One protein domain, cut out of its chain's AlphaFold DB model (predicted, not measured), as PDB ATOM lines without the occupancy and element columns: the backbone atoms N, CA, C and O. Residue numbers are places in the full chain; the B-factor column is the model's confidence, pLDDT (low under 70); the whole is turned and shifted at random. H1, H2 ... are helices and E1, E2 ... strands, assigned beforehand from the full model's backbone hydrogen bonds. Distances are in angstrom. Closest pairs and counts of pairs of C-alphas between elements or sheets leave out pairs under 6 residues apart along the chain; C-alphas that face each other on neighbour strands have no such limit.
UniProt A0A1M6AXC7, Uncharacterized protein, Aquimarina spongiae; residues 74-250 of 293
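AT A GLANCE: This is residues 74 to 250 of the 293 residues of an uncharacterized protein of Aquimarina spongiae (UniProt A0A1M6AXC7). Two parts stand side by side: a sheet of three strands, E4, E5 and E6, doubled over on itself where the long strand E5 bends back, and beside it the helix H1 with two small strand pairs, E1 with E2 and E3 with E7. The short helix H2 sits where the two parts meet, and long loops, with the small helix H3 among them, make much of the rest. The printed part has 177 residues, with three named helices and seven named strands in the order E1, E2, H1, E3, E4, E5, E6, H2, H3, E7; the largest sheet has the order E4, E5, E6, and the three sheets are antiparallel. The class is mixed, helices and strands, with 76 residues, under half, in named elements. The whole is compact and rounded, with a radius of gyration of the C-alphas of 15.4 A and spans of 41 by 41 by 33 A.

IN THESE COORDINATES: Begin at C-alpha 74, at (-16.815, 1.093, -37.814), where E1 holds residues 74 to 76. E2 follows at residues 88 to 92, 13.6 A long, and H1 at residues 93 to 108, 22.2 A long, ending with C-alpha 108 at (1.125, -7.467, -39.943). E3 holds residues 141 to 143 and E4 residues 158 to 162, 13.0 A long. E5 is the longest strand, residues 172 to 190, yet its first and last C-alphas are 11.7 A apart; look at residue 183, where it bends by 145 degrees. E6, residues 200 to 210, is 20.7 A long and bends by 106 degrees at residue 207. H2 then holds residues 211 to 217, 9.8 A long, and H3 residues 227 to 230. E7, residues 244 to 246, ends with C-alpha 246 at (-17.790, -13.151, -29.814).

HOW THE PARTS SIT: Start with the sheet of E4, E5 and E6, which is strongly twisted and is a meander, each strand the antiparallel neighbour of the one before. Between the hairpin strands E4 and E5, N 161 and O 173 are 2.8 A apart; look also at N 189 and O 160, 2.8 A apart, near the other end of E5. In the hairpin of E5 and E6, N 186 and O 204 are 2.9 A apart. H2 is on this sheet and only just at the sheet's level, with a height over the sheet of 3.8 A; the closest C-alphas of E5 and H2, those of Tyr 175 and Phe 211, are 5.1 A apart. H1 is on the sheet too but only grazes it, with residues 105 to 108. H1 and H2 only just touch, with 3 pairs of C-alphas within 8 A, made by residues 102 to 106 of H1 alone; the closest are those of Leu 102 and Ala 215, 6.2 A apart. They run opposite ways at a steep tilt of 49 degrees. Nearer the first residue of H1, the closest C-alphas of E1 and H1 are those of Cys 75 and Ala 96, 6.5 A apart. E1 and E2 form an antiparallel hairpin, with N 75 and O 89 2.8 A apart. E3 and E7 are antiparallel neighbours, with N 245 and O 142 2.9 A apart, and residues 221 to 222 pair antiparallel with residues 245 to 246 of E7. H1 and E3 are near each other. H3 touches no helix and is not on the sheet of E4, E5 and E6. In H1 and H2 every O i to N i+4 pair is within hydrogen-bond range; H3 is too short for such a pair.

THE WHOLE: The two C-alphas farthest apart, those of Thr 123 and Leu 183, are 44.7 A apart. The printed part has no cut. The links E1 to E2, H1 to E3, E3 to E4 and H3 to E7 are long, that from H1 to E3 with 32 residues. The mean pLDDT of the printed part is 92.8, and residues 128 to 129 and 164 to 170 are under 70.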
ATOM      1  N   ARG A  74     -17.102   1.746 -36.536       98.38
ATOM      2  CA  ARG A  74     -16.815   1.093 -37.814       98.38
ATOM      3  C   ARG A  74     -15.436   0.438 -37.743       98.38
ATOM      4  O   ARG A  74     -14.446   1.104 -37.459       98.38
ATOM      5  N   CYS A  75     -15.394  -0.850 -38.045       98.56
ATOM      6  CA  CYS A  75     -14.194  -1.668 -38.104       98.56
ATOM      7  C   CYS A  75     -13.952  -2.108 -39.548       98.56
ATOM      8  O   CYS A  75     -14.867  -2.636 -40.184       98.56
ATOM      9  N   ASP A  76     -12.738  -1.908 -40.053       98.31
ATOM     10  CA  ASP A  76     -12.367  -2.319 -41.408       98.31
ATOM     11  C   ASP A  76     -12.248  -3.842 -41.524       98.31
ATOM     12  O   ASP A  76     -11.788  -4.501 -40.595       98.31
ATOM     13  N   ALA A  77     -12.596  -4.382 -42.689       97.50
ATOM     14  CA  ALA A  77     -12.375  -5.770 -43.078       97.50
ATOM     15  C   ALA A  77     -11.664  -5.838 -44.441       97.50
ATOM     16  O   ALA A  77     -11.710  -4.911 -45.249       97.50
ATOM     17  N   ASP A  78     -10.977  -6.944 -44.704       96.94
ATOM     18  CA  ASP A  78     -10.074  -7.084 -45.843       96.94
ATOM     19  C   ASP A  78     -10.753  -7.706 -47.070       96.94
ATOM     20  O   ASP A  78     -11.453  -8.716 -46.977       96.94
ATOM     21  N   LYS A  79     -10.463  -7.146 -48.253       92.25
ATOM     22  CA  LYS A  79     -10.958  -7.640 -49.549       92.25
ATOM     23  C   LYS A  79     -10.114  -8.789 -50.110       92.25
ATOM     24  O   LYS A  79      -8.873  -8.764 -50.050       92.25
ATOM     25  N   ILE A  80     -10.778  -9.791 -50.698       89.00
ATOM     26  CA  ILE A  80     -10.173 -10.994 -51.280       89.00
ATOM     27  C   ILE A  80     -10.988 -11.455 -52.494       89.00
ATOM     28  O   ILE A  80     -11.747 -12.412 -52.415       89.00
ATOM     29  N   GLY A  81     -10.794 -10.808 -53.643       81.19
ATOM     30  CA  GLY A  81     -11.203 -11.365 -54.939       81.19
ATOM     31  C   GLY A  81     -12.678 -11.779 -55.061       81.19
ATOM     32  O   GLY A  81     -12.970 -12.721 -55.791       81.19
ATOM     33  N   GLY A  82     -13.595 -11.118 -54.348       84.00
ATOM     34  CA  GLY A  82     -15.039 -11.354 -54.412       84.00
ATOM     35  C   GLY A  82     -15.604 -12.319 -53.361       84.00
ATOM     36  O   GLY A  82     -16.822 -12.495 -53.317       84.00
ATOM     37  N   ILE A  83     -14.780 -12.927 -52.496       88.50
ATOM     38  CA  ILE A  83     -15.249 -13.808 -51.402       88.50
ATOM     39  C   ILE A  83     -15.235 -13.126 -50.028       88.50
ATOM     40  O   ILE A  83     -15.618 -13.739 -49.032       88.50
ATOM     41  N   GLU A  84     -14.815 -11.864 -49.949       89.06
ATOM     42  CA  GLU A  84     -14.637 -11.114 -48.699       89.06
ATOM     43  C   GLU A  84     -15.918 -10.756 -47.946       89.06
ATOM     44  O   GLU A  84     -15.847 -10.512 -46.744       89.06
ATOM     45  N   GLY A  85     -17.065 -10.721 -48.627       91.50
ATOM     46  CA  GLY A  85     -18.282 -10.131 -48.078       91.50
ATOM     47  C   GLY A  85     -18.164  -8.608 -47.941       91.50
ATOM     48  O   GLY A  85     -17.892  -7.922 -48.925       91.50
ATOM     49  N   PHE A  86     -18.420  -8.070 -46.750       92.88
ATOM     50  CA  PHE A  86     -18.344  -6.630 -46.492       92.88
ATOM     51  C   PHE A  86     -16.897  -6.180 -46.256       92.88
ATOM     52  O   PHE A  86     -16.098  -6.910 -45.676       92.88
ATOM     53  N   ASP A  87     -16.575  -4.943 -46.644       94.94
ATOM     54  CA  ASP A  87     -15.264  -4.323 -46.388       94.94
ATOM     55  C   ASP A  87     -15.170  -3.602 -45.042       94.94
ATOM     56  O   ASP A  87     -14.150  -3.012 -44.697       94.94
ATOM     57  N   HIS A  88     -16.249  -3.655 -44.273       97.25
ATOM     58  CA  HIS A  88     -16.324  -3.167 -42.916       97.25
ATOM     59  C   HIS A  88     -17.518  -3.798 -42.208       97.25
ATOM     60  O   HIS A  88     -18.427  -4.363 -42.820       97.25
ATOM     61  N   PHE A  89     -17.552  -3.619 -40.901       98.06
ATOM     62  CA  PHE A  89     -18.723  -3.862 -40.079       98.06
ATOM     63  C   PHE A  89     -18.696  -2.927 -38.872       98.06
ATOM     64  O   PHE A  89     -17.815  -2.081 -38.749       98.06
ATOM     65  N   ILE A  90     -19.696  -3.028 -38.004       98.38
ATOM     66  CA  ILE A  90     -19.825  -2.167 -36.827       98.38
ATOM     67  C   ILE A  90     -19.752  -3.034 -35.572       98.38
ATOM     68  O   ILE A  90     -20.413  -4.073 -35.517       98.38
ATOM     69  N   LEU A  91     -18.989  -2.605 -34.570       98.69
ATOM     70  CA  LEU A  91     -18.943  -3.196 -33.230       98.69
ATOM     71  C   LEU A  91     -19.203  -2.130 -32.164       98.69
ATOM     72  O   LEU A  91     -19.129  -0.932 -32.435       98.69
ATOM     73  N   ARG A  92     -19.497  -2.577 -30.945       98.25
ATOM     74  CA  ARG A  92     -19.448  -1.721 -29.755       98.25
ATOM     75  C   ARG A  92     -18.009  -1.267 -29.519       98.25
ATOM     76  O   ARG A  92     -17.091  -2.046 -29.765       98.25
ATOM     77  N   GLU A  93     -17.797  -0.034 -29.072       98.44
ATOM     78  CA  GLU A  93     -16.458   0.577 -29.013       98.44
ATOM     79  C   GLU A  93     -15.382  -0.247 -28.280       98.44
ATOM     80  O   GLU A  93     -14.242  -0.329 -28.736       98.44
ATOM     81  N   ASP A  94     -15.726  -0.912 -27.181       98.12
ATOM     82  CA  ASP A  94     -14.809  -1.739 -26.397       98.12
ATOM     83  C   ASP A  94     -14.420  -3.026 -27.143       98.12
ATOM     84  O   ASP A  94     -13.239  -3.379 -27.193       98.12
ATOM     85  N   ALA A  95     -15.380  -3.673 -27.807       98.69
ATOM     86  CA  ALA A  95     -15.140  -4.790 -28.714       98.69
ATOM     87  C   ALA A  95     -14.360  -4.349 -29.964       98.69
ATOM     88  O   ALA A  95     -13.479  -5.071 -30.429       98.69
ATOM     89  N   ALA A  96     -14.624  -3.150 -30.487       98.75
ATOM     90  CA  ALA A  96     -13.912  -2.589 -31.631       98.75
ATOM     91  C   ALA A  96     -12.428  -2.355 -31.328       98.75
ATOM     92  O   ALA A  96     -11.579  -2.693 -32.153       98.75
ATOM     93  N   ARG A  97     -12.094  -1.855 -30.128       98.62
ATOM     94  CA  ARG A  97     -10.696  -1.731 -29.678       98.62
ATOM     95  C   ARG A  97      -9.972  -3.074 -29.749       98.62
ATOM     96  O   ARG A  97      -8.889  -3.151 -30.325       98.62
ATOM     97  N   GLN A  98     -10.588  -4.133 -29.226       98.56
ATOM     98  CA  GLN A  98     -10.007  -5.476 -29.271       98.56
ATOM     99  C   GLN A  98      -9.894  -6.016 -30.699       98.56
ATOM    100  O   GLN A  98      -8.875  -6.599 -31.070       98.56
ATOM    101  N   TYR A  99     -10.913  -5.779 -31.527       98.81
ATOM    102  CA  TYR A  99     -10.908  -6.220 -32.916       98.81
ATOM    103  C   TYR A  99      -9.782  -5.559 -33.710       98.81
ATOM    104  O   TYR A  99      -9.081  -6.233 -34.457       98.81
ATOM    105  N   ASN A 100      -9.565  -4.257 -33.531       98.75
ATOM    106  CA  ASN A 100      -8.524  -3.532 -34.253       98.75
ATOM    107  C   ASN A 100      -7.116  -4.030 -33.887       98.75
ATOM    108  O   ASN A 100      -6.249  -4.096 -34.758       98.75
ATOM    109  N   LEU A 101      -6.896  -4.442 -32.633       98.62
ATOM    110  CA  LEU A 101      -5.649  -5.087 -32.214       98.62
ATOM    111  C   LEU A 101      -5.474  -6.468 -32.863       98.62
ATOM    112  O   LEU A 101      -4.405  -6.752 -33.405       98.62
ATOM    113  N   LEU A 102      -6.532  -7.288 -32.874       98.69
ATOM    114  CA  LEU A 102      -6.553  -8.571 -33.582       98.69
ATOM    115  C   LEU A 102      -6.255  -8.393 -35.075       98.69
ATOM    116  O   LEU A 102      -5.377  -9.062 -35.616       98.69
ATOM    117  N   ARG A 103      -6.967  -7.481 -35.745       98.56
ATOM    118  CA  ARG A 103      -6.799  -7.215 -37.174       98.56
ATOM    119  C   ARG A 103      -5.380  -6.781 -37.488       98.56
ATOM    120  O   ARG A 103      -4.796  -7.320 -38.421       98.56
ATOM    121  N   ARG A 104      -4.819  -5.865 -36.696       98.56
ATOM    122  CA  ARG A 104      -3.430  -5.437 -36.851       98.56
ATOM    123  C   ARG A 104      -2.468  -6.622 -36.790       98.56
ATOM    124  O   ARG A 104      -1.682  -6.784 -37.709       98.56
ATOM    125  N   GLU A 105      -2.572  -7.488 -35.779       98.56
ATOM    126  CA  GLU A 105      -1.678  -8.652 -35.671       98.56
ATOM    127  C   GLU A 105      -1.805  -9.614 -36.866       98.56
ATOM    128  O   GLU A 105      -0.801 -10.136 -37.349       98.56
ATOM    129  N   ILE A 106      -3.020  -9.842 -37.371       98.56
ATOM    130  CA  ILE A 106      -3.233 -10.708 -38.539       98.56
ATOM    131  C   ILE A 106      -2.666 -10.075 -39.816       98.56
ATOM    132  O   ILE A 106      -1.968 -10.756 -40.571       98.56
ATOM    133  N   VAL A 107      -2.928  -8.787 -40.048       98.19
ATOM    134  CA  VAL A 107      -2.465  -8.056 -41.239       98.19
ATOM    135  C   VAL A 107      -0.947  -7.885 -41.238       98.19
ATOM    136  O   VAL A 107      -0.321  -8.105 -42.272       98.19
ATOM    137  N   ASP A 108      -0.334  -7.591 -40.087       98.38
ATOM    138  CA  ASP A 108       1.125  -7.467 -39.943       98.38
ATOM    139  C   ASP A 108       1.844  -8.787 -40.294       98.38
ATOM    140  O   ASP A 108       2.986  -8.787 -40.754       98.38
ATOM    141  N   ARG A 109       1.159  -9.929 -40.146       98.25
ATOM    142  CA  ARG A 109       1.648 -11.256 -40.559       98.25
ATOM    143  C   ARG A 109       1.290 -11.612 -42.009       98.25
ATOM    144  O   ARG A 109       1.543 -12.733 -42.444       98.25
ATOM    145  N   GLY A 110       0.708 -10.689 -42.770       98.12
ATOM    146  CA  GLY A 110       0.274 -10.900 -44.153       98.12
ATOM    147  C   GLY A 110      -0.997 -11.742 -44.292       98.12
ATOM    148  O   GLY A 110      -1.254 -12.281 -45.368       98.12
ATOM    149  N   GLY A 111      -1.760 -11.904 -43.209       97.88
ATOM    150  CA  GLY A 111      -3.101 -12.478 -43.231       97.88
ATOM    151  C   GLY A 111      -4.163 -11.432 -43.574       97.88
ATOM    152  O   GLY A 111      -3.871 -10.249 -43.752       97.88
ATOM    153  N   LYS A 112      -5.417 -11.874 -43.669       97.44
ATOM    154  CA  LYS A 112      -6.572 -11.020 -43.978       97.44
ATOM    155  C   LYS A 112      -7.793 -11.454 -43.176       97.44
ATOM    156  O   LYS A 112      -8.030 -12.652 -43.036       97.44
ATOM    157  N   ILE A 113      -8.589 -10.499 -42.704       98.00
ATOM    158  CA  ILE A 113      -9.856 -10.726 -42.002       98.00
ATOM    159  C   ILE A 113     -11.022 -10.278 -42.883       98.00
ATOM    160  O   ILE A 113     -11.323  -9.094 -42.973       98.00
ATOM    161  N   THR A 114     -11.696 -11.233 -43.518       97.44
ATOM    162  CA  THR A 114     -12.935 -11.007 -44.285       97.44
ATOM    163  C   THR A 114     -14.137 -10.832 -43.355       97.44
ATOM    164  O   THR A 114     -14.041 -11.134 -42.164       97.44
ATOM    165  N   SER A 115     -15.293 -10.392 -43.870       96.50
ATOM    166  CA  SER A 115     -16.472 -10.176 -43.024       96.50
ATOM    167  C   SER A 115     -17.808 -10.556 -43.661       96.50
ATOM    168  O   SER A 115     -18.134 -10.166 -44.777       96.50
ATOM    169  N   SER A 116     -18.650 -11.258 -42.899       95.69
ATOM    170  CA  SER A 116     -20.100 -11.373 -43.137       95.69
ATOM    171  C   SER A 116     -20.934 -10.448 -42.237       95.69
ATOM    172  O   SER A 116     -22.162 -10.463 -42.315       95.69
ATOM    173  N   GLY A 117     -20.285  -9.599 -41.437       96.00
ATOM    174  CA  GLY A 117     -20.919  -8.542 -40.655       96.00
ATOM    175  C   GLY A 117     -20.582  -8.566 -39.161       96.00
ATOM    176  O   GLY A 117     -19.878  -9.436 -38.659       96.00
ATOM    177  N   GLY A 118     -21.125  -7.573 -38.453       96.94
ATOM    178  CA  GLY A 118     -20.978  -7.353 -37.009       96.94
ATOM    179  C   GLY A 118     -22.335  -7.009 -36.399       96.94
ATOM    180  O   GLY A 118     -23.202  -7.876 -36.316       96.94
ATOM    181  N   LYS A 119     -22.566  -5.745 -36.029       96.44
ATOM    182  CA  LYS A 119     -23.855  -5.232 -35.527       96.44
ATOM    183  C   LYS A 119     -25.032  -5.749 -36.354       96.44
ATOM    184  O   LYS A 119     -25.101  -5.553 -37.569       96.44
ATOM    185  N   ARG A 120     -26.009  -6.349 -35.674       94.88
ATOM    186  CA  ARG A 120     -27.302  -6.715 -36.262       94.88
ATOM    187  C   ARG A 120     -28.353  -5.690 -35.861       94.88
ATOM    188  O   ARG A 120     -28.513  -5.406 -34.678       94.88
ATOM    189  N   SER A 121     -29.096  -5.180 -36.845       93.38
ATOM    190  CA  SER A 121     -30.236  -4.290 -36.593       93.38
ATOM    191  C   SER A 121     -31.280  -4.967 -35.705       93.38
ATOM    192  O   SER A 121     -31.596  -6.140 -35.915       93.38
ATOM    193  N   LEU A 122     -31.883  -4.215 -34.780       93.25
ATOM    194  CA  LEU A 122     -33.023  -4.688 -33.988       93.25
ATOM    195  C   LEU A 122     -34.237  -5.027 -34.870       93.25
ATOM    196  O   LEU A 122     -35.002  -5.924 -34.530       93.25
ATOM    197  N   THR A 123     -34.372  -4.387 -36.037       89.56
ATOM    198  CA  THR A 123     -35.442  -4.671 -37.013       89.56
ATOM    199  C   THR A 123     -35.238  -5.972 -37.785       89.56
ATOM    200  O   THR A 123     -36.124  -6.406 -38.521       89.56
ATOM    201  N   ALA A 124     -34.074  -6.616 -37.653       82.44
ATOM    202  CA  ALA A 124     -33.826  -7.879 -38.324       82.44
ATOM    203  C   ALA A 124     -34.792  -8.950 -37.797       82.44
ATOM    204  O   ALA A 124     -34.858  -9.212 -36.596       82.44
ATOM    205  N   GLY A 125     -35.507  -9.611 -38.711       77.31
ATOM    206  CA  GLY A 125     -36.430 -10.685 -38.348       77.31
ATOM    207  C   GLY A 125     -35.742 -11.781 -37.525       77.31
ATOM    208  O   GLY A 125     -34.676 -12.281 -37.904       77.31
ATOM    209  N   VAL A 126     -36.369 -12.158 -36.410       76.81
ATOM    210  CA  VAL A 126     -35.962 -13.284 -35.560       76.81
ATOM    211  C   VAL A 126     -36.454 -14.578 -36.205       76.81
ATOM    212  O   VAL A 126     -37.594 -14.669 -36.651       76.81
ATOM    213  N   SER A 127     -35.595 -15.591 -36.277       73.75
ATOM    214  CA  SER A 127     -35.942 -16.893 -36.853       73.75
ATOM    215  C   SER A 127     -35.144 -18.011 -36.189       73.75
ATOM    216  O   SER A 127     -34.230 -17.758 -35.407       73.75
ATOM    217  N   SER A 128     -35.409 -19.268 -36.552       63.75
ATOM    218  CA  SER A 128     -34.567 -20.401 -36.132       63.75
ATOM    219  C   SER A 128     -33.093 -20.237 -36.528       63.75
ATOM    220  O   SER A 128     -32.216 -20.833 -35.902       63.75
ATOM    221  N   HIS A 129     -32.809 -19.397 -37.532       64.25
ATOM    222  CA  HIS A 129     -31.450 -19.069 -37.944       64.25
ATOM    223  C   HIS A 129     -30.895 -17.793 -37.290       64.25
ATOM    224  O   HIS A 129     -29.690 -17.572 -37.376       64.25
ATOM    225  N   ARG A 130     -31.736 -16.989 -36.625       79.19
ATOM    226  CA  ARG A 130     -31.405 -15.687 -36.026       79.19
ATOM    227  C   ARG A 130     -31.976 -15.598 -34.610       79.19
ATOM    228  O   ARG A 130     -33.133 -15.235 -34.427       79.19
ATOM    229  N   SER A 131     -31.152 -15.933 -33.618       88.75
ATOM    230  CA  SER A 131     -31.533 -15.910 -32.199       88.75
ATOM    231  C   SER A 131     -31.952 -14.510 -31.742       88.75
ATOM    232  O   SER A 131     -31.263 -13.539 -32.052       88.75
ATOM    233  N   ALA A 132     -33.020 -14.416 -30.938       92.50
ATOM    234  CA  ALA A 132     -33.445 -13.183 -30.263       92.50
ATOM    235  C   ALA A 132     -32.437 -12.685 -29.210       92.50
ATOM    236  O   ALA A 132     -32.511 -11.541 -28.786       92.50
ATOM    237  N   LYS A 133     -31.477 -13.531 -28.815       93.56
ATOM    238  CA  LYS A 133     -30.431 -13.242 -27.820       93.56
ATOM    239  C   LYS A 133     -29.028 -13.236 -28.429       93.56
ATOM    240  O   LYS A 133     -28.058 -13.676 -27.819       93.56
ATOM    241  N   SER A 134     -28.908 -12.864 -29.696       95.12
ATOM    242  CA  SER A 134     -27.627 -12.910 -30.402       95.12
ATOM    243  C   SER A 134     -26.658 -11.826 -29.913       95.12
ATOM    244  O   SER A 134     -27.069 -10.682 -29.737       95.12
ATOM    245  N   MET A 135     -25.368 -12.167 -29.784       97.12
ATOM    246  CA  MET A 135     -24.288 -11.218 -29.456       97.12
ATOM    247  C   MET A 135     -24.090 -10.114 -30.510       97.12
ATOM    248  O   MET A 135     -23.507  -9.077 -30.214       97.12
ATOM    249  N   HIS A 136     -24.621 -10.282 -31.726       97.69
ATOM    250  CA  HIS A 136     -24.567  -9.234 -32.749       97.69
ATOM    251  C   HIS A 136     -25.437  -8.014 -32.419       97.69
ATOM    252  O   HIS A 136     -25.140  -6.924 -32.898       97.69
ATOM    253  N   TYR A 137     -26.516  -8.161 -31.639       97.31
ATOM    254  CA  TYR A 137     -27.364  -7.014 -31.287       97.31
ATOM    255  C   TYR A 137     -26.639  -5.982 -30.409       97.31
ATOM    256  O   TYR A 137     -26.732  -4.800 -30.737       97.31
ATOM    257  N   PRO A 138     -25.893  -6.381 -29.356       97.62
ATOM    258  CA  PRO A 138     -25.074  -5.455 -28.576       97.62
ATOM    259  C   PRO A 138     -23.704  -5.151 -29.206       97.62
ATOM    260  O   PRO A 138     -22.877  -4.532 -28.552       97.62
ATOM    261  N   GLY A 139     -23.417  -5.591 -30.441       98.06
ATOM    262  CA  GLY A 139     -22.119  -5.322 -31.079       98.06
ATOM    263  C   GLY A 139     -20.941  -6.104 -30.513       98.06
ATOM    264  O   GLY A 139     -19.811  -5.637 -30.616       98.06
ATOM    265  N   LEU A 140     -21.203  -7.264 -29.910       98.56
ATOM    266  CA  LEU A 140     -20.211  -8.101 -29.231       98.56
ATOM    267  C   LEU A 140     -19.766  -9.303 -30.069       98.56
ATOM    268  O   LEU A 140     -19.095 -10.191 -29.554       98.56
ATOM    269  N   ALA A 141     -20.166  -9.377 -31.336       98.25
ATOM    270  CA  ALA A 141     -19.776 -10.453 -32.235       98.25
ATOM    271  C   ALA A 141     -19.529  -9.947 -33.651       98.25
ATOM    272  O   ALA A 141     -20.176  -8.996 -34.103       98.25
ATOM    273  N   PHE A 142     -18.629 -10.636 -34.343       98.50
ATOM    274  CA  PHE A 142     -18.412 -10.498 -35.772       98.50
ATOM    275  C   PHE A 142     -18.356 -11.875 -36.431       98.50
ATOM    276  O   PHE A 142     -17.989 -12.870 -35.805       98.50
ATOM    277  N   ASP A 143     -18.686 -11.885 -37.716       98.25
ATOM    278  CA  ASP A 143     -18.594 -13.053 -38.575       98.25
ATOM    279  C   ASP A 143     -17.498 -12.830 -39.614       98.25
ATOM    280  O   ASP A 143     -17.523 -11.831 -40.340       98.25
ATOM    281  N   LEU A 144     -16.571 -13.781 -39.739       98.25
ATOM    282  CA  LEU A 144     -15.746 -13.913 -40.941       98.25
ATOM    283  C   LEU A 144     -16.640 -14.165 -42.158       98.25
ATOM    284  O   LEU A 144     -17.781 -14.617 -42.025       98.25
ATOM    285  N   SER A 145     -16.138 -13.907 -43.368       97.25
ATOM    286  CA  SER A 145     -16.933 -14.234 -44.550       97.25
ATOM    287  C   SER A 145     -17.213 -15.732 -44.630       97.25
ATOM    288  O   SER A 145     -16.300 -16.553 -44.706       97.25
ATOM    289  N   VAL A 146     -18.492 -16.094 -44.707       95.56
ATOM    290  CA  VAL A 146     -18.925 -17.486 -44.892       95.56
ATOM    291  C   VAL A 146     -18.425 -18.101 -46.204       95.56
ATOM    292  O   VAL A 146     -18.486 -19.316 -46.361       95.56
ATOM    293  N   ASN A 147     -17.932 -17.286 -47.143       94.69
ATOM    294  CA  ASN A 147     -17.360 -17.727 -48.417       94.69
ATOM    295  C   ASN A 147     -15.830 -17.865 -48.377       94.69
ATOM    296  O   ASN A 147     -15.256 -18.418 -49.308       94.69
ATOM    297  N   SER A 148     -15.150 -17.351 -47.345       96.06
ATOM    298  CA  SER A 148     -13.679 -17.283 -47.310       96.06
ATOM    299  C   SER A 148     -13.001 -18.514 -46.710       96.06
ATOM    300  O   SER A 148     -11.854 -18.443 -46.271       96.06
ATOM    301  N   GLY A 149     -13.715 -19.630 -46.652       95.19
ATOM    302  CA  GLY A 149     -13.228 -20.876 -46.095       95.19
ATOM    303  C   GLY A 149     -14.137 -22.044 -46.433       95.19
ATOM    304  O   GLY A 149     -15.248 -21.874 -46.931       95.19
ATOM    305  N   PHE A 150     -13.673 -23.231 -46.056       93.31
ATOM    306  CA  PHE A 150     -14.428 -24.482 -45.943       93.31
ATOM    307  C   PHE A 150     -14.650 -25.232 -47.254       93.31
ATOM    308  O   PHE A 150     -15.086 -26.381 -47.197       93.31
ATOM    309  N   PHE A 151     -14.337 -24.641 -48.406       94.19
ATOM    310  CA  PHE A 151     -14.653 -25.229 -49.710       94.19
ATOM    311  C   PHE A 151     -13.407 -25.594 -50.515       94.19
ATOM    312  O   PHE A 151     -13.339 -26.688 -51.073       94.19
ATOM    313  N   SER A 152     -12.391 -24.730 -50.525       94.75
ATOM    314  CA  SER A 152     -11.159 -24.921 -51.292       94.75
ATOM    315  C   SER A 152      -9.926 -24.799 -50.392       94.75
ATOM    316  O   SER A 152      -9.196 -23.816 -50.485       94.75
ATOM    317  N   PRO A 153      -9.600 -25.804 -49.551       94.81
ATOM    318  CA  PRO A 153      -8.554 -25.685 -48.522       94.81
ATOM    319  C   PRO A 153      -7.178 -25.219 -49.012       94.81
ATOM    320  O   PRO A 153      -6.411 -24.639 -48.249       94.81
ATOM    321  N   LYS A 154      -6.853 -25.476 -50.284       94.81
ATOM    322  CA  LYS A 154      -5.586 -25.065 -50.906       94.81
ATOM    323  C   LYS A 154      -5.495 -23.561 -51.176       94.81
ATOM    324  O   LYS A 154      -4.392 -23.038 -51.237       94.81
ATOM    325  N   THR A 155      -6.622 -22.882 -51.355       94.88
ATOM    326  CA  THR A 155      -6.680 -21.473 -51.779       94.88
ATOM    327  C   THR A 155      -7.482 -20.599 -50.828       94.88
ATOM    328  O   THR A 155      -7.310 -19.385 -50.837       94.88
ATOM    329  N   ASP A 156      -8.337 -21.199 -50.003       96.06
ATOM    330  CA  ASP A 156      -9.152 -20.481 -49.037       96.06
ATOM    331  C   ASP A 156      -8.265 -19.680 -48.064       96.06
ATOM    332  O   ASP A 156      -7.263 -20.212 -47.560       96.06
ATOM    333  N   PRO A 157      -8.633 -18.417 -47.775       96.81
ATOM    334  CA  PRO A 157      -7.985 -17.599 -46.751       96.81
ATOM    335  C   PRO A 157      -8.066 -18.216 -45.357       96.81
ATOM    336  O   PRO A 157      -7.124 -18.088 -44.579       96.81
ATOM    337  N   PHE A 158      -9.175 -18.888 -45.044       97.88
ATOM    338  CA  PHE A 158      -9.378 -19.568 -43.774       97.88
ATOM    339  C   PHE A 158      -9.530 -21.071 -43.967       97.88
ATOM    340  O   PHE A 158     -10.293 -21.545 -44.809       97.88
ATOM    341  N   VAL A 159      -8.818 -21.832 -43.141       97.75
ATOM    342  CA  VAL A 159      -8.841 -23.292 -43.148       97.75
ATOM    343  C   VAL A 159      -9.235 -23.809 -41.772       97.75
ATOM    344  O   VAL A 159      -8.686 -23.396 -40.754       97.75
ATOM    345  N   MET A 160     -10.185 -24.740 -41.743       96.06
ATOM    346  CA  MET A 160     -10.776 -25.243 -40.508       96.06
ATOM    347  C   MET A 160     -10.229 -26.628 -40.211       96.06
ATOM    348  O   MET A 160     -10.288 -27.526 -41.051       96.06
ATOM    349  N   VAL A 161      -9.777 -26.834 -38.985       95.12
ATOM    350  CA  VAL A 161      -9.498 -28.154 -38.432       95.12
ATOM    351  C   VAL A 161     -10.587 -28.475 -37.421       95.12
ATOM    352  O   VAL A 161     -10.897 -27.693 -36.521       95.12
ATOM    353  N   LYS A 162     -11.206 -29.641 -37.587       91.81
ATOM    354  CA  LYS A 162     -12.245 -30.124 -36.685       91.81
ATOM    355  C   LYS A 162     -11.608 -30.700 -35.423       91.81
ATOM    356  O   LYS A 162     -11.064 -31.801 -35.464       91.81
ATOM    357  N   ASN A 163     -11.717 -29.999 -34.300       83.88
ATOM    358  CA  ASN A 163     -11.099 -30.389 -33.034       83.88
ATOM    359  C   ASN A 163     -12.140 -31.029 -32.095       83.88
ATOM    360  O   ASN A 163     -12.611 -30.449 -31.117       83.88
ATOM    361  N   LYS A 164     -12.553 -32.256 -32.440       62.75
ATOM    362  CA  LYS A 164     -13.419 -33.068 -31.574       62.75
ATOM    363  C   LYS A 164     -12.605 -33.564 -30.372       62.75
ATOM    364  O   LYS A 164     -11.925 -34.574 -30.497       62.75
ATOM    365  N   GLY A 165     -12.730 -32.906 -29.219       52.12
ATOM    366  CA  GLY A 165     -12.364 -33.513 -27.931       52.12
ATOM    367  C   GLY A 165     -11.441 -32.723 -27.004       52.12
ATOM    368  O   GLY A 165     -11.247 -33.178 -25.885       52.12
ATOM    369  N   ALA A 166     -10.906 -31.562 -27.399       52.28
ATOM    370  CA  ALA A 166     -10.012 -30.791 -26.519       52.28
ATOM    371  C   ALA A 166     -10.755 -29.808 -25.589       52.28
ATOM    372  O   ALA A 166     -10.348 -29.606 -24.449       52.28
ATOM    373  N   ASN A 167     -11.848 -29.203 -26.060       53.78
ATOM    374  CA  ASN A 167     -12.708 -28.302 -25.291       53.78
ATOM    375  C   ASN A 167     -14.076 -28.210 -26.013       53.78
ATOM    376  O   ASN A 167     -14.086 -28.064 -27.239       53.78
ATOM    377  N   PRO A 168     -15.235 -28.319 -25.332       52.81
ATOM    378  CA  PRO A 168     -16.547 -28.104 -25.959       52.81
ATOM    379  C   PRO A 168     -16.689 -26.732 -26.652       52.81
ATOM    380  O   PRO A 168     -17.436 -26.630 -27.626       52.81
ATOM    381  N   ASP A 169     -15.908 -25.729 -26.238       56.72
ATOM    382  CA  ASP A 169     -15.836 -24.403 -26.869       56.72
ATOM    383  C   ASP A 169     -14.939 -24.358 -28.124       56.72
ATOM    384  O   ASP A 169     -14.827 -23.324 -28.778       56.72
ATOM    385  N   SER A 170     -14.252 -25.452 -28.479       68.25
ATOM    386  CA  SER A 170     -13.268 -25.489 -29.571       68.25
ATOM    387  C   SER A 170     -13.617 -26.500 -30.660       68.25
ATOM    388  O   SER A 170     -12.753 -27.250 -31.104       68.25
ATOM    389  N   TYR A 171     -14.873 -26.558 -31.110       89.19
ATOM    390  CA  TYR A 171     -15.244 -27.474 -32.200       89.19
ATOM    391  C   TYR A 171     -14.414 -27.225 -33.470       89.19
ATOM    392  O   TYR A 171     -13.975 -28.168 -34.136       89.19
ATOM    393  N   TRP A 172     -14.200 -25.948 -33.783       93.56
ATOM    394  CA  TRP A 172     -13.375 -25.494 -34.890       93.56
ATOM    395  C   TRP A 172     -12.104 -24.845 -34.378       93.56
ATOM    396  O   TRP A 172     -12.140 -23.969 -33.518       93.56
ATOM    397  N   GLN A 173     -10.997 -25.263 -34.969       94.81
ATOM    398  CA  GLN A 173      -9.736 -24.558 -34.927       94.81
ATOM    399  C   GLN A 173      -9.548 -23.900 -36.297       94.81
ATOM    400  O   GLN A 173      -9.486 -24.599 -37.308       94.81
ATOM    401  N   VAL A 174      -9.533 -22.569 -36.343       96.69
ATOM    402  CA  VAL A 174      -9.476 -21.794 -37.589       96.69
ATOM    403  C   VAL A 174      -8.058 -21.279 -37.794       96.69
ATOM    404  O   VAL A 174      -7.479 -20.649 -36.909       96.69
ATOM    405  N   TYR A 175      -7.513 -21.533 -38.977       97.94
ATOM    406  CA  TYR A 175      -6.207 -21.059 -39.416       97.94
ATOM    407  C   TYR A 175      -6.382 -20.030 -40.528       97.94
ATOM    408  O   TYR A 175      -7.110 -20.278 -41.485       97.94
ATOM    409  N   CYS A 176      -5.709 -18.890 -40.408       98.25
ATOM    410  CA  CYS A 176      -5.652 -17.862 -41.444       98.25
ATOM    411  C   CYS A 176      -4.378 -18.059 -42.269       98.25
ATOM    412  O   CYS A 176      -3.285 -18.140 -41.706       98.25
ATOM    413  N   ARG A 177      -4.504 -18.147 -43.592       97.88
ATOM    414  CA  ARG A 177      -3.366 -18.163 -44.514       97.88
ATOM    415  C   ARG A 177      -2.679 -16.804 -44.480       97.88
ATOM    416  O   ARG A 177      -3.324 -15.781 -44.691       97.88
ATOM    417  N   ALA A 178      -1.377 -16.804 -44.216       98.00
ATOM    418  CA  ALA A 178      -0.623 -15.580 -43.977       98.00
ATOM    419  C   ALA A 178       0.848 -15.782 -44.354       98.00
ATOM    420  O   ALA A 178       1.467 -16.758 -43.931       98.00
ATOM    421  N   SER A 179       1.433 -14.870 -45.137       97.56
ATOM    422  CA  SER A 179       2.813 -15.016 -45.635       97.56
ATOM    423  C   SER A 179       3.869 -15.031 -44.524       97.56
ATOM    424  O   SER A 179       4.897 -15.688 -44.668       97.56
ATOM    425  N   GLY A 180       3.611 -14.335 -43.416       97.56
ATOM    426  CA  GLY A 180       4.417 -14.340 -42.194       97.56
ATOM    427  C   GLY A 180       3.980 -15.386 -41.163       97.56
ATOM    428  O   GLY A 180       4.419 -15.322 -40.019       97.56
ATOM    429  N   GLY A 181       3.093 -16.314 -41.532       97.56
ATOM    430  CA  GLY A 181       2.667 -17.421 -40.682       97.56
ATOM    431  C   GLY A 181       3.688 -18.558 -40.591       97.56
ATOM    432  O   GLY A 181       4.650 -18.648 -41.371       97.56
ATOM    433  N   ASP A 182       3.428 -19.471 -39.661       97.94
ATOM    434  CA  ASP A 182       4.230 -20.671 -39.445       97.94
ATOM    435  C   ASP A 182       3.947 -21.699 -40.536       97.94
ATOM    436  O   ASP A 182       2.793 -21.944 -40.896       97.94
ATOM    437  N   LEU A 183       5.004 -22.318 -41.066       98.06
ATOM    438  CA  LEU A 183       4.866 -23.406 -42.030       98.06
ATOM    439  C   LEU A 183       4.401 -24.667 -41.295       98.06
ATOM    440  O   LEU A 183       5.216 -25.390 -40.721       98.06
ATOM    441  N   ILE A 184       3.103 -24.941 -41.343       96.31
ATOM    442  CA  ILE A 184       2.481 -26.072 -40.653       96.31
ATOM    443  C   ILE A 184       1.739 -26.968 -41.643       96.31
ATOM    444  O   ILE A 184       1.208 -26.512 -42.658       96.31
ATOM    445  N   GLU A 185       1.714 -28.267 -41.351       97.31
ATOM    446  CA  GLU A 185       0.840 -29.219 -42.033       97.31
ATOM    447  C   GLU A 185      -0.436 -29.397 -41.205       97.31
ATOM    448  O   GLU A 185      -0.372 -29.756 -40.031       97.31
ATOM    449  N   ILE A 186      -1.596 -29.143 -41.813       95.12
ATOM    450  CA  ILE A 186      -2.905 -29.271 -41.165       95.12
ATOM    451  C   ILE A 186      -3.799 -30.249 -41.926       95.12
ATOM    452  O   ILE A 186      -3.825 -30.277 -43.158       95.12
ATOM    453  N   GLU A 187      -4.572 -31.046 -41.185       96.62
ATOM    454  CA  GLU A 187      -5.642 -31.874 -41.742       96.62
ATOM    455  C   GLU A 187      -6.927 -31.040 -41.847       96.62
ATOM    456  O   GLU A 187      -7.763 -31.001 -40.940       96.62
ATOM    457  N   ALA A 188      -7.058 -30.329 -42.964       97.25
ATOM    458  CA  ALA A 188      -8.168 -29.431 -43.232       97.25
ATOM    459  C   ALA A 188      -9.482 -30.200 -43.391       97.25
ATOM    460  O   ALA A 188      -9.562 -31.164 -44.151       97.25
ATOM    461  N   THR A 189     -10.531 -29.737 -42.715       96.56
ATOM    462  CA  THR A 189     -11.914 -30.174 -42.918       96.56
ATOM    463  C   THR A 189     -12.600 -29.257 -43.925       96.56
ATOM    464  O   THR A 189     -12.548 -28.038 -43.779       96.56
ATOM    465  N   TYR A 190     -13.253 -29.836 -44.934       96.19
ATOM    466  CA  TYR A 190     -13.893 -29.075 -46.011       96.19
ATOM    467  C   TYR A 190     -15.101 -29.801 -46.609       96.19
ATOM    468  O   TYR A 190     -15.277 -31.004 -46.394       96.19
ATOM    469  N   TRP A 191     -15.929 -29.072 -47.359       94.75
ATOM    470  CA  TRP A 191     -17.057 -29.571 -48.150       94.75
ATOM    471  C   TRP A 191     -16.831 -29.252 -49.633       94.75
ATOM    472  O   TRP A 191     -16.339 -28.182 -49.953       94.75
ATOM    473  N   ASP A 192     -17.244 -30.125 -50.560       90.06
ATOM    474  CA  ASP A 192     -17.107 -29.819 -52.003       90.06
ATOM    475  C   ASP A 192     -18.040 -28.692 -52.473       90.06
ATOM    476  O   ASP A 192     -17.825 -28.084 -53.516       90.06
ATOM    477  N   SER A 193     -19.135 -28.465 -51.743       88.94
ATOM    478  CA  SER A 193     -20.147 -27.461 -52.058       88.94
ATOM    479  C   SER A 193     -21.034 -27.180 -50.844       88.94
ATOM    480  O   SER A 193     -21.083 -27.962 -49.891       88.94
ATOM    481  N   TRP A 194     -21.795 -26.085 -50.904       85.50
ATOM    482  CA  TRP A 194     -22.717 -25.623 -49.857       85.50
ATOM    483  C   TRP A 194     -23.735 -26.672 -49.384       85.50
ATOM    484  O   TRP A 194     -24.169 -26.640 -48.231       85.50
ATOM    485  N   GLY A 195     -24.117 -27.599 -50.268       84.50
ATOM    486  CA  GLY A 195     -25.142 -28.614 -50.022       84.50
ATOM    487  C   GLY A 195     -24.610 -30.030 -49.811       84.50
ATOM    488  O   GLY A 195     -25.417 -30.942 -49.653       84.50
ATOM    489  N   SER A 196     -23.289 -30.245 -49.821       87.50
ATOM    490  CA  SER A 196     -22.734 -31.608 -49.782       87.50
ATOM    491  C   SER A 196     -23.102 -32.351 -48.493       87.50
ATOM    492  O   SER A 196     -23.310 -33.565 -48.509       87.50
ATOM    493  N   GLY A 197     -23.168 -31.630 -47.366       87.62
ATOM    494  CA  GLY A 197     -23.475 -32.185 -46.051       87.62
ATOM    495  C   GLY A 197     -22.423 -33.164 -45.514       87.62
ATOM    496  O   GLY A 197     -22.670 -33.823 -44.501       87.62
ATOM    497  N   LYS A 198     -21.268 -33.300 -46.181       89.94
ATOM    498  CA  LYS A 198     -20.260 -34.331 -45.904       89.94
ATOM    499  C   LYS A 198     -18.907 -33.697 -45.616       89.94
ATOM    500  O   LYS A 198     -18.324 -33.045 -46.474       89.94
ATOM    501  N   ASP A 199     -18.402 -33.956 -44.412       93.31
ATOM    502  CA  ASP A 199     -17.073 -33.509 -44.002       93.31
ATOM    503  C   ASP A 199     -16.033 -34.367 -44.724       93.31
ATOM    504  O   ASP A 199     -15.980 -35.582 -44.519       93.31
ATOM    505  N   LYS A 200     -15.207 -33.734 -45.550       95.06
ATOM    506  CA  LYS A 200     -14.013 -34.333 -46.136       95.06
ATOM    507  C   LYS A 200     -12.771 -33.804 -45.440       95.06
ATOM    508  O   LYS A 200     -12.822 -32.795 -44.737       95.06
ATOM    509  N   LYS A 201     -11.662 -34.513 -45.633       96.75
ATOM    510  CA  LYS A 201     -10.366 -34.179 -45.052       96.75
ATOM    511  C   LYS A 201      -9.296 -34.156 -46.129       96.75
ATOM    512  O   LYS A 201      -9.296 -35.015 -47.007       96.75
ATOM    513  N   VAL A 202      -8.388 -33.193 -46.050       97.44
ATOM    514  CA  VAL A 202      -7.205 -33.125 -46.909       97.44
ATOM    515  C   VAL A 202      -6.039 -32.559 -46.112       97.44
ATOM    516  O   VAL A 202      -6.199 -31.582 -45.382       97.44
ATOM    517  N   LYS A 203      -4.862 -33.177 -46.233       97.88
ATOM    518  CA  LYS A 203      -3.634 -32.612 -45.676       97.88
ATOM    519  C   LYS A 203      -3.138 -31.505 -46.589       97.88
ATOM    520  O   LYS A 203      -3.011 -31.705 -47.797       97.88
ATOM    521  N   ILE A 204      -2.869 -30.347 -46.007       97.56
ATOM    522  CA  ILE A 204      -2.241 -29.227 -46.697       97.56
ATOM    523  C   ILE A 204      -1.095 -28.708 -45.841       97.56
ATOM    524  O   ILE A 204      -1.202 -28.668 -44.616       97.56
ATOM    525  N   LYS A 205      -0.010 -28.301 -46.493       98.06
ATOM    526  CA  LYS A 205       1.145 -27.684 -45.851       98.06
ATOM    527  C   LYS A 205       1.339 -26.301 -46.441       98.06
ATOM    528  O   LYS A 205       1.533 -26.186 -47.647       98.06
ATOM    529  N   ASP A 206       1.258 -25.281 -45.600       98.31
ATOM    530  CA  ASP A 206       1.442 -23.886 -45.999       98.31
ATOM    531  C   ASP A 206       1.712 -23.020 -44.756       98.31
ATOM    532  O   ASP A 206       1.811 -23.539 -43.641       98.31
ATOM    533  N   ARG A 207       1.858 -21.708 -44.944       98.44
ATOM    534  CA  ARG A 207       2.041 -20.729 -43.881       98.44
ATOM    535  C   ARG A 207       0.706 -20.262 -43.325       98.44
ATOM    536  O   ARG A 207      -0.129 -19.703 -44.042       98.44
ATOM    537  N   PHE A 208       0.526 -20.475 -42.029       98.50
ATOM    538  CA  PHE A 208      -0.699 -20.133 -41.328       98.50
ATOM    539  C   PHE A 208      -0.422 -19.397 -40.024       98.50
ATOM    540  O   PHE A 208       0.579 -19.622 -39.351       98.50
ATOM    541  N   VAL A 209      -1.371 -18.554 -39.645       98.19
ATOM    542  CA  VAL A 209      -1.535 -18.078 -38.276       98.19
ATOM    543  C   VAL A 209      -2.710 -18.829 -37.669       98.19
ATOM    544  O   VAL A 209      -3.760 -18.966 -38.303       98.19
ATOM    545  N   ASP A 210      -2.552 -19.307 -36.439       97.25
ATOM    546  CA  ASP A 210      -3.674 -19.797 -35.646       97.25
ATOM    547  C   ASP A 210      -4.598 -18.614 -35.309       97.25
ATOM    548  O   ASP A 210      -4.371 -17.852 -34.362       97.25
ATOM    549  N   PHE A 211      -5.640 -18.441 -36.120       97.94
ATOM    550  CA  PHE A 211      -6.576 -17.335 -35.982       97.94
ATOM    551  C   PHE A 211      -7.402 -17.473 -34.707       97.94
ATOM    552  O   PHE A 211      -7.611 -16.482 -34.021       97.94
ATOM    553  N   THR A 212      -7.850 -18.678 -34.353       96.31
ATOM    554  CA  THR A 212      -8.664 -18.877 -33.146       96.31
ATOM    555  C   THR A 212      -7.893 -18.526 -31.874       96.31
ATOM    556  O   THR A 212      -8.445 -17.865 -30.997       96.31
ATOM    557  N   SER A 213      -6.630 -18.934 -31.760       95.69
ATOM    558  CA  SER A 213      -5.784 -18.604 -30.608       95.69
ATOM    559  C   SER A 213      -5.451 -17.112 -30.577       95.69
ATOM    560  O   SER A 213      -5.518 -16.491 -29.516       95.69
ATOM    561  N   THR A 214      -5.191 -16.510 -31.742       97.94
ATOM    562  CA  THR A 214      -4.958 -15.061 -31.855       97.94
ATOM    563  C   THR A 214      -6.218 -14.264 -31.494       97.94
ATOM    564  O   THR A 214      -6.146 -13.308 -30.730       97.94
ATOM    565  N   ALA A 215      -7.400 -14.683 -31.947       98.00
ATOM    566  CA  ALA A 215      -8.673 -14.061 -31.595       98.00
ATOM    567  C   ALA A 215      -8.939 -14.134 -30.084       98.00
ATOM    568  O   ALA A 215      -9.290 -13.123 -29.475       98.00
ATOM    569  N   LYS A 216      -8.681 -15.290 -29.455       96.31
ATOM    570  CA  LYS A 216      -8.833 -15.473 -28.001       96.31
ATOM    571  C   LYS A 216      -7.919 -14.560 -27.193       96.31
ATOM    572  O   LYS A 216      -8.363 -14.024 -26.183       96.31
ATOM    573  N   LYS A 217      -6.675 -14.345 -27.640       97.06
ATOM    574  CA  LYS A 217      -5.742 -13.382 -27.026       97.06
ATOM    575  C   LYS A 217      -6.349 -11.975 -26.942       97.06
ATOM    576  O   LYS A 217      -6.120 -11.279 -25.961       97.06
ATOM    577  N   TYR A 218      -7.156 -11.593 -27.930       98.06
ATOM    578  CA  TYR A 218      -7.885 -10.322 -27.973       98.06
ATOM    579  C   TYR A 218      -9.347 -10.452 -27.524       98.06
ATOM    580  O   TYR A 218     -10.203  -9.659 -27.893       98.06
ATOM    581  N   GLY A 219      -9.669 -11.471 -26.728       96.62
ATOM    582  CA  GLY A 219     -10.976 -11.610 -26.095       96.62
ATOM    583  C   GLY A 219     -12.105 -12.110 -26.997       96.62
ATOM    584  O   GLY A 219     -13.245 -12.153 -26.543       96.62
ATOM    585  N   PHE A 220     -11.830 -12.537 -28.229       97.56
ATOM    586  CA  PHE A 220     -12.831 -13.111 -29.129       97.56
ATOM    587  C   PHE A 220     -12.803 -14.636 -29.119       97.56
ATOM    588  O   PHE A 220     -11.793 -15.270 -29.417       97.56
ATOM    589  N   TYR A 221     -13.949 -15.238 -28.820       95.31
ATOM    590  CA  TYR A 221     -14.102 -16.681 -28.689       95.31
ATOM    591  C   TYR A 221     -15.001 -17.211 -29.803       95.31
ATOM    592  O   TYR A 221     -16.043 -16.606 -30.068       95.31
ATOM    593  N   PRO A 222     -14.633 -18.331 -30.448       94.31
ATOM    594  CA  PRO A 222     -15.524 -18.995 -31.386       94.31
ATOM    595  C   PRO A 222     -16.728 -19.583 -30.643       94.31
ATOM    596  O   PRO A 222     -16.664 -19.839 -29.437       94.31
ATOM    597  N   ILE A 223     -17.808 -19.852 -31.373       91.62
ATOM    598  CA  ILE A 223     -18.934 -20.641 -30.860       91.62
ATOM    599  C   ILE A 223     -18.933 -22.051 -31.460       91.62
ATOM    600  O   ILE A 223     -18.419 -22.268 -32.563       91.62
ATOM    601  N   PRO A 224     -19.519 -23.040 -30.767       91.75
ATOM    602  CA  PRO A 224     -19.710 -24.351 -31.357       91.75
ATOM    603  C   PRO A 224     -20.743 -24.301 -32.497       91.75
ATOM    604  O   PRO A 224     -21.645 -23.457 -32.501       91.75
ATOM    605  N   PRO A 225     -20.685 -25.263 -33.434       92.56
ATOM    606  CA  PRO A 225     -21.712 -25.418 -34.446       92.56
ATOM    607  C   PRO A 225     -23.082 -25.635 -33.811       92.56
ATOM    608  O   PRO A 225     -23.253 -26.369 -32.832       92.56
ATOM    609  N   ARG A 226     -24.105 -25.092 -34.460       90.81
ATOM    610  CA  ARG A 226     -25.494 -25.353 -34.094       90.81
ATOM    611  C   ARG A 226     -25.872 -26.799 -34.398       90.81
ATOM    612  O   ARG A 226     -25.298 -27.468 -35.261       90.81
ATOM    613  N   ARG A 227     -26.973 -27.246 -33.780       90.00
ATOM    614  CA  ARG A 227     -27.565 -28.577 -34.007       90.00
ATOM    615  C   ARG A 227     -27.766 -28.902 -35.493       90.00
ATOM    616  O   ARG A 227     -27.713 -30.064 -35.866       90.00
ATOM    617  N   GLY A 228     -28.003 -27.906 -36.349       91.50
ATOM    618  CA  GLY A 228     -28.142 -28.106 -37.796       91.50
ATOM    619  C   GLY A 228     -26.907 -28.716 -38.471       91.50
ATOM    620  O   GLY A 228     -27.057 -29.432 -39.454       91.50
ATOM    621  N   TYR A 229     -25.707 -28.480 -37.940       92.06
ATOM    622  CA  TYR A 229     -24.459 -29.010 -38.490       92.06
ATOM    623  C   TYR A 229     -24.026 -30.321 -37.821       92.06
ATOM    624  O   TYR A 229     -23.405 -31.173 -38.453       92.06
ATOM    625  N   THR A 230     -24.376 -30.528 -36.550       90.88
ATOM    626  CA  THR A 230     -24.045 -31.772 -35.832       90.88
ATOM    627  C   THR A 230     -25.006 -32.925 -36.127       90.88
ATOM    628  O   THR A 230     -24.707 -34.066 -35.776       90.88
ATOM    629  N   ARG A 231     -26.132 -32.660 -36.801       88.38
ATOM    630  CA  ARG A 231     -27.061 -33.695 -37.277       88.38
ATOM    631  C   ARG A 231     -26.355 -34.675 -38.230       88.38
ATOM    632  O   ARG A 231     -25.709 -34.226 -39.172       88.38
ATOM    633  N   PRO A 232     -26.491 -35.998 -38.037       83.38
ATOM    634  CA  PRO A 232     -25.904 -36.982 -38.951       83.38
ATOM    635  C   PRO A 232     -26.484 -36.910 -40.370       83.38
ATOM    636  O   PRO A 232     -25.756 -37.082 -41.343       83.38
ATOM    637  N   SER A 233     -27.783 -36.629 -40.483       82.06
ATOM    638  CA  SER A 233     -28.498 -36.462 -41.746       82.06
ATOM    639  C   SER A 233     -28.760 -34.980 -42.033       82.06
ATOM    640  O   SER A 233     -29.118 -34.215 -41.136       82.06
ATOM    641  N   ASN A 234     -28.597 -34.572 -43.296       84.69
ATOM    642  CA  ASN A 234     -28.884 -33.215 -43.774       84.69
ATOM    643  C   ASN A 234     -28.169 -32.101 -42.976       84.69
ATOM    644  O   ASN A 234     -28.800 -31.169 -42.464       84.69
ATOM    645  N   LYS A 235     -26.840 -32.220 -42.838       92.25
ATOM    646  CA  LYS A 235     -26.020 -31.159 -42.245       92.25
ATOM    647  C   LYS A 235     -26.195 -29.860 -43.019       92.25
ATOM    648  O   LYS A 235     -26.112 -29.846 -44.244       92.25
ATOM    649  N   LYS A 236     -26.340 -28.753 -42.296       92.25
ATOM    650  CA  LYS A 236     -26.430 -27.411 -42.883       92.25
ATOM    651  C   LYS A 236     -25.113 -26.664 -42.729       92.25
ATOM    652  O   LYS A 236     -24.668 -26.463 -41.601       92.25
ATOM    653  N   TYR A 237     -24.546 -26.194 -43.840       93.38
ATOM    654  CA  TYR A 237     -23.296 -25.431 -43.837       93.38
ATOM    655  C   TYR A 237     -23.371 -24.205 -42.922       93.38
ATOM    656  O   TYR A 237     -22.555 -24.067 -42.015       93.38
ATOM    657  N   LEU A 238     -24.428 -23.395 -43.072       93.12
ATOM    658  CA  LEU A 238     -24.674 -22.192 -42.264       93.12
ATOM    659  C   LEU A 238     -24.885 -22.469 -40.767       93.12
ATOM    660  O   LEU A 238     -25.014 -21.540 -39.988       93.12
ATOM    661  N   SER A 239     -24.957 -23.732 -40.341       93.38
ATOM    662  CA  SER A 239     -24.988 -24.108 -38.924       93.38
ATOM    663  C   SER A 239     -23.614 -24.495 -38.374       93.38
ATOM    664  O   SER A 239     -23.545 -24.894 -37.215       93.38
ATOM    665  N   SER A 240     -22.551 -24.458 -39.183       93.75
ATOM    666  CA  SER A 240     -21.201 -24.812 -38.737       93.75
ATOM    667  C   SER A 240     -20.579 -23.745 -37.838       93.75
ATOM    668  O   SER A 240     -19.839 -24.124 -36.940       93.75
ATOM    669  N   GLU A 241     -20.920 -22.466 -38.023       94.81
ATOM    670  CA  GLU A 241     -20.489 -21.335 -37.181       94.81
ATOM    671  C   GLU A 241     -18.964 -21.189 -37.024       94.81
ATOM    672  O   GLU A 241     -18.499 -20.558 -36.081       94.81
ATOM    673  N   TRP A 242     -18.157 -21.743 -37.941       95.44
ATOM    674  CA  TRP A 242     -16.693 -21.605 -37.872       95.44
ATOM    675  C   TRP A 242     -16.233 -20.144 -38.006       95.44
ATOM    676  O   TRP A 242     -15.132 -19.801 -37.585       95.44
ATOM    677  N   TRP A 243     -17.078 -19.298 -38.598       97.25
ATOM    678  CA  TRP A 243     -16.832 -17.884 -38.860       97.25
ATOM    679  C   TRP A 243     -17.205 -16.959 -37.695       97.25
ATOM    680  O   TRP A 243     -16.786 -15.806 -37.719       97.25
ATOM    681  N   HIS A 244     -18.003 -17.413 -36.722       97.44
ATOM    682  CA  HIS A 244     -18.598 -16.546 -35.697       97.44
ATOM    683  C   HIS A 244     -17.679 -16.433 -34.482       97.44
ATOM    684  O   HIS A 244     -17.378 -17.433 -33.824       97.44
ATOM    685  N   PHE A 245     -17.300 -15.203 -34.137       97.88
ATOM    686  CA  PHE A 245     -16.470 -14.883 -32.978       97.88
ATOM    687  C   PHE A 245     -17.148 -13.832 -32.097       97.88
ATOM    688  O   PHE A 245     -17.665 -12.832 -32.593       97.88
ATOM    689  N   GLN A 246     -17.124 -14.034 -30.776       97.00
ATOM    690  CA  GLN A 246     -17.790 -13.151 -29.814       97.00
ATOM    691  C   GLN A 246     -16.924 -12.773 -28.606       97.00
ATOM    692  O   GLN A 246     -16.149 -13.583 -28.092       97.00
ATOM    693  N   ALA A 247     -17.076 -11.532 -28.145       97.62
ATOM    694  CA  ALA A 247     -16.265 -10.893 -27.115       97.62
ATOM    695  C   ALA A 247     -16.751 -11.214 -25.688       97.62
ATOM    696  O   ALA A 247     -17.216 -10.346 -24.951       97.62
ATOM    697  N   ASN A 248     -16.659 -12.487 -25.299       93.50
ATOM    698  CA  ASN A 248     -17.135 -12.977 -23.999       93.50
ATOM    699  C   ASN A 248     -16.545 -12.258 -22.763       93.50
ATOM    700  O   ASN A 248     -17.302 -12.060 -21.818       93.50
ATOM    701  N   PRO A 249     -15.251 -11.869 -22.712       96.12
ATOM    702  CA  PRO A 249     -14.663 -11.234 -21.526       96.12
ATOM    703  C   PRO A 249     -15.179  -9.825 -21.230       96.12
ATOM    704  O   PRO A 249     -14.906  -9.302 -20.158       96.12
ATOM    705  N   LEU A 250     -15.919  -9.207 -22.157       97.19
ATOM    706  CA  LEU A 250     -16.585  -7.919 -21.929       97.19
ATOM    707  C   LEU A 250     -17.909  -8.070 -21.159       97.19
ATOM    708  O   LEU A 250     -18.644  -7.098 -20.988       97.19
TER     709      LEU A 250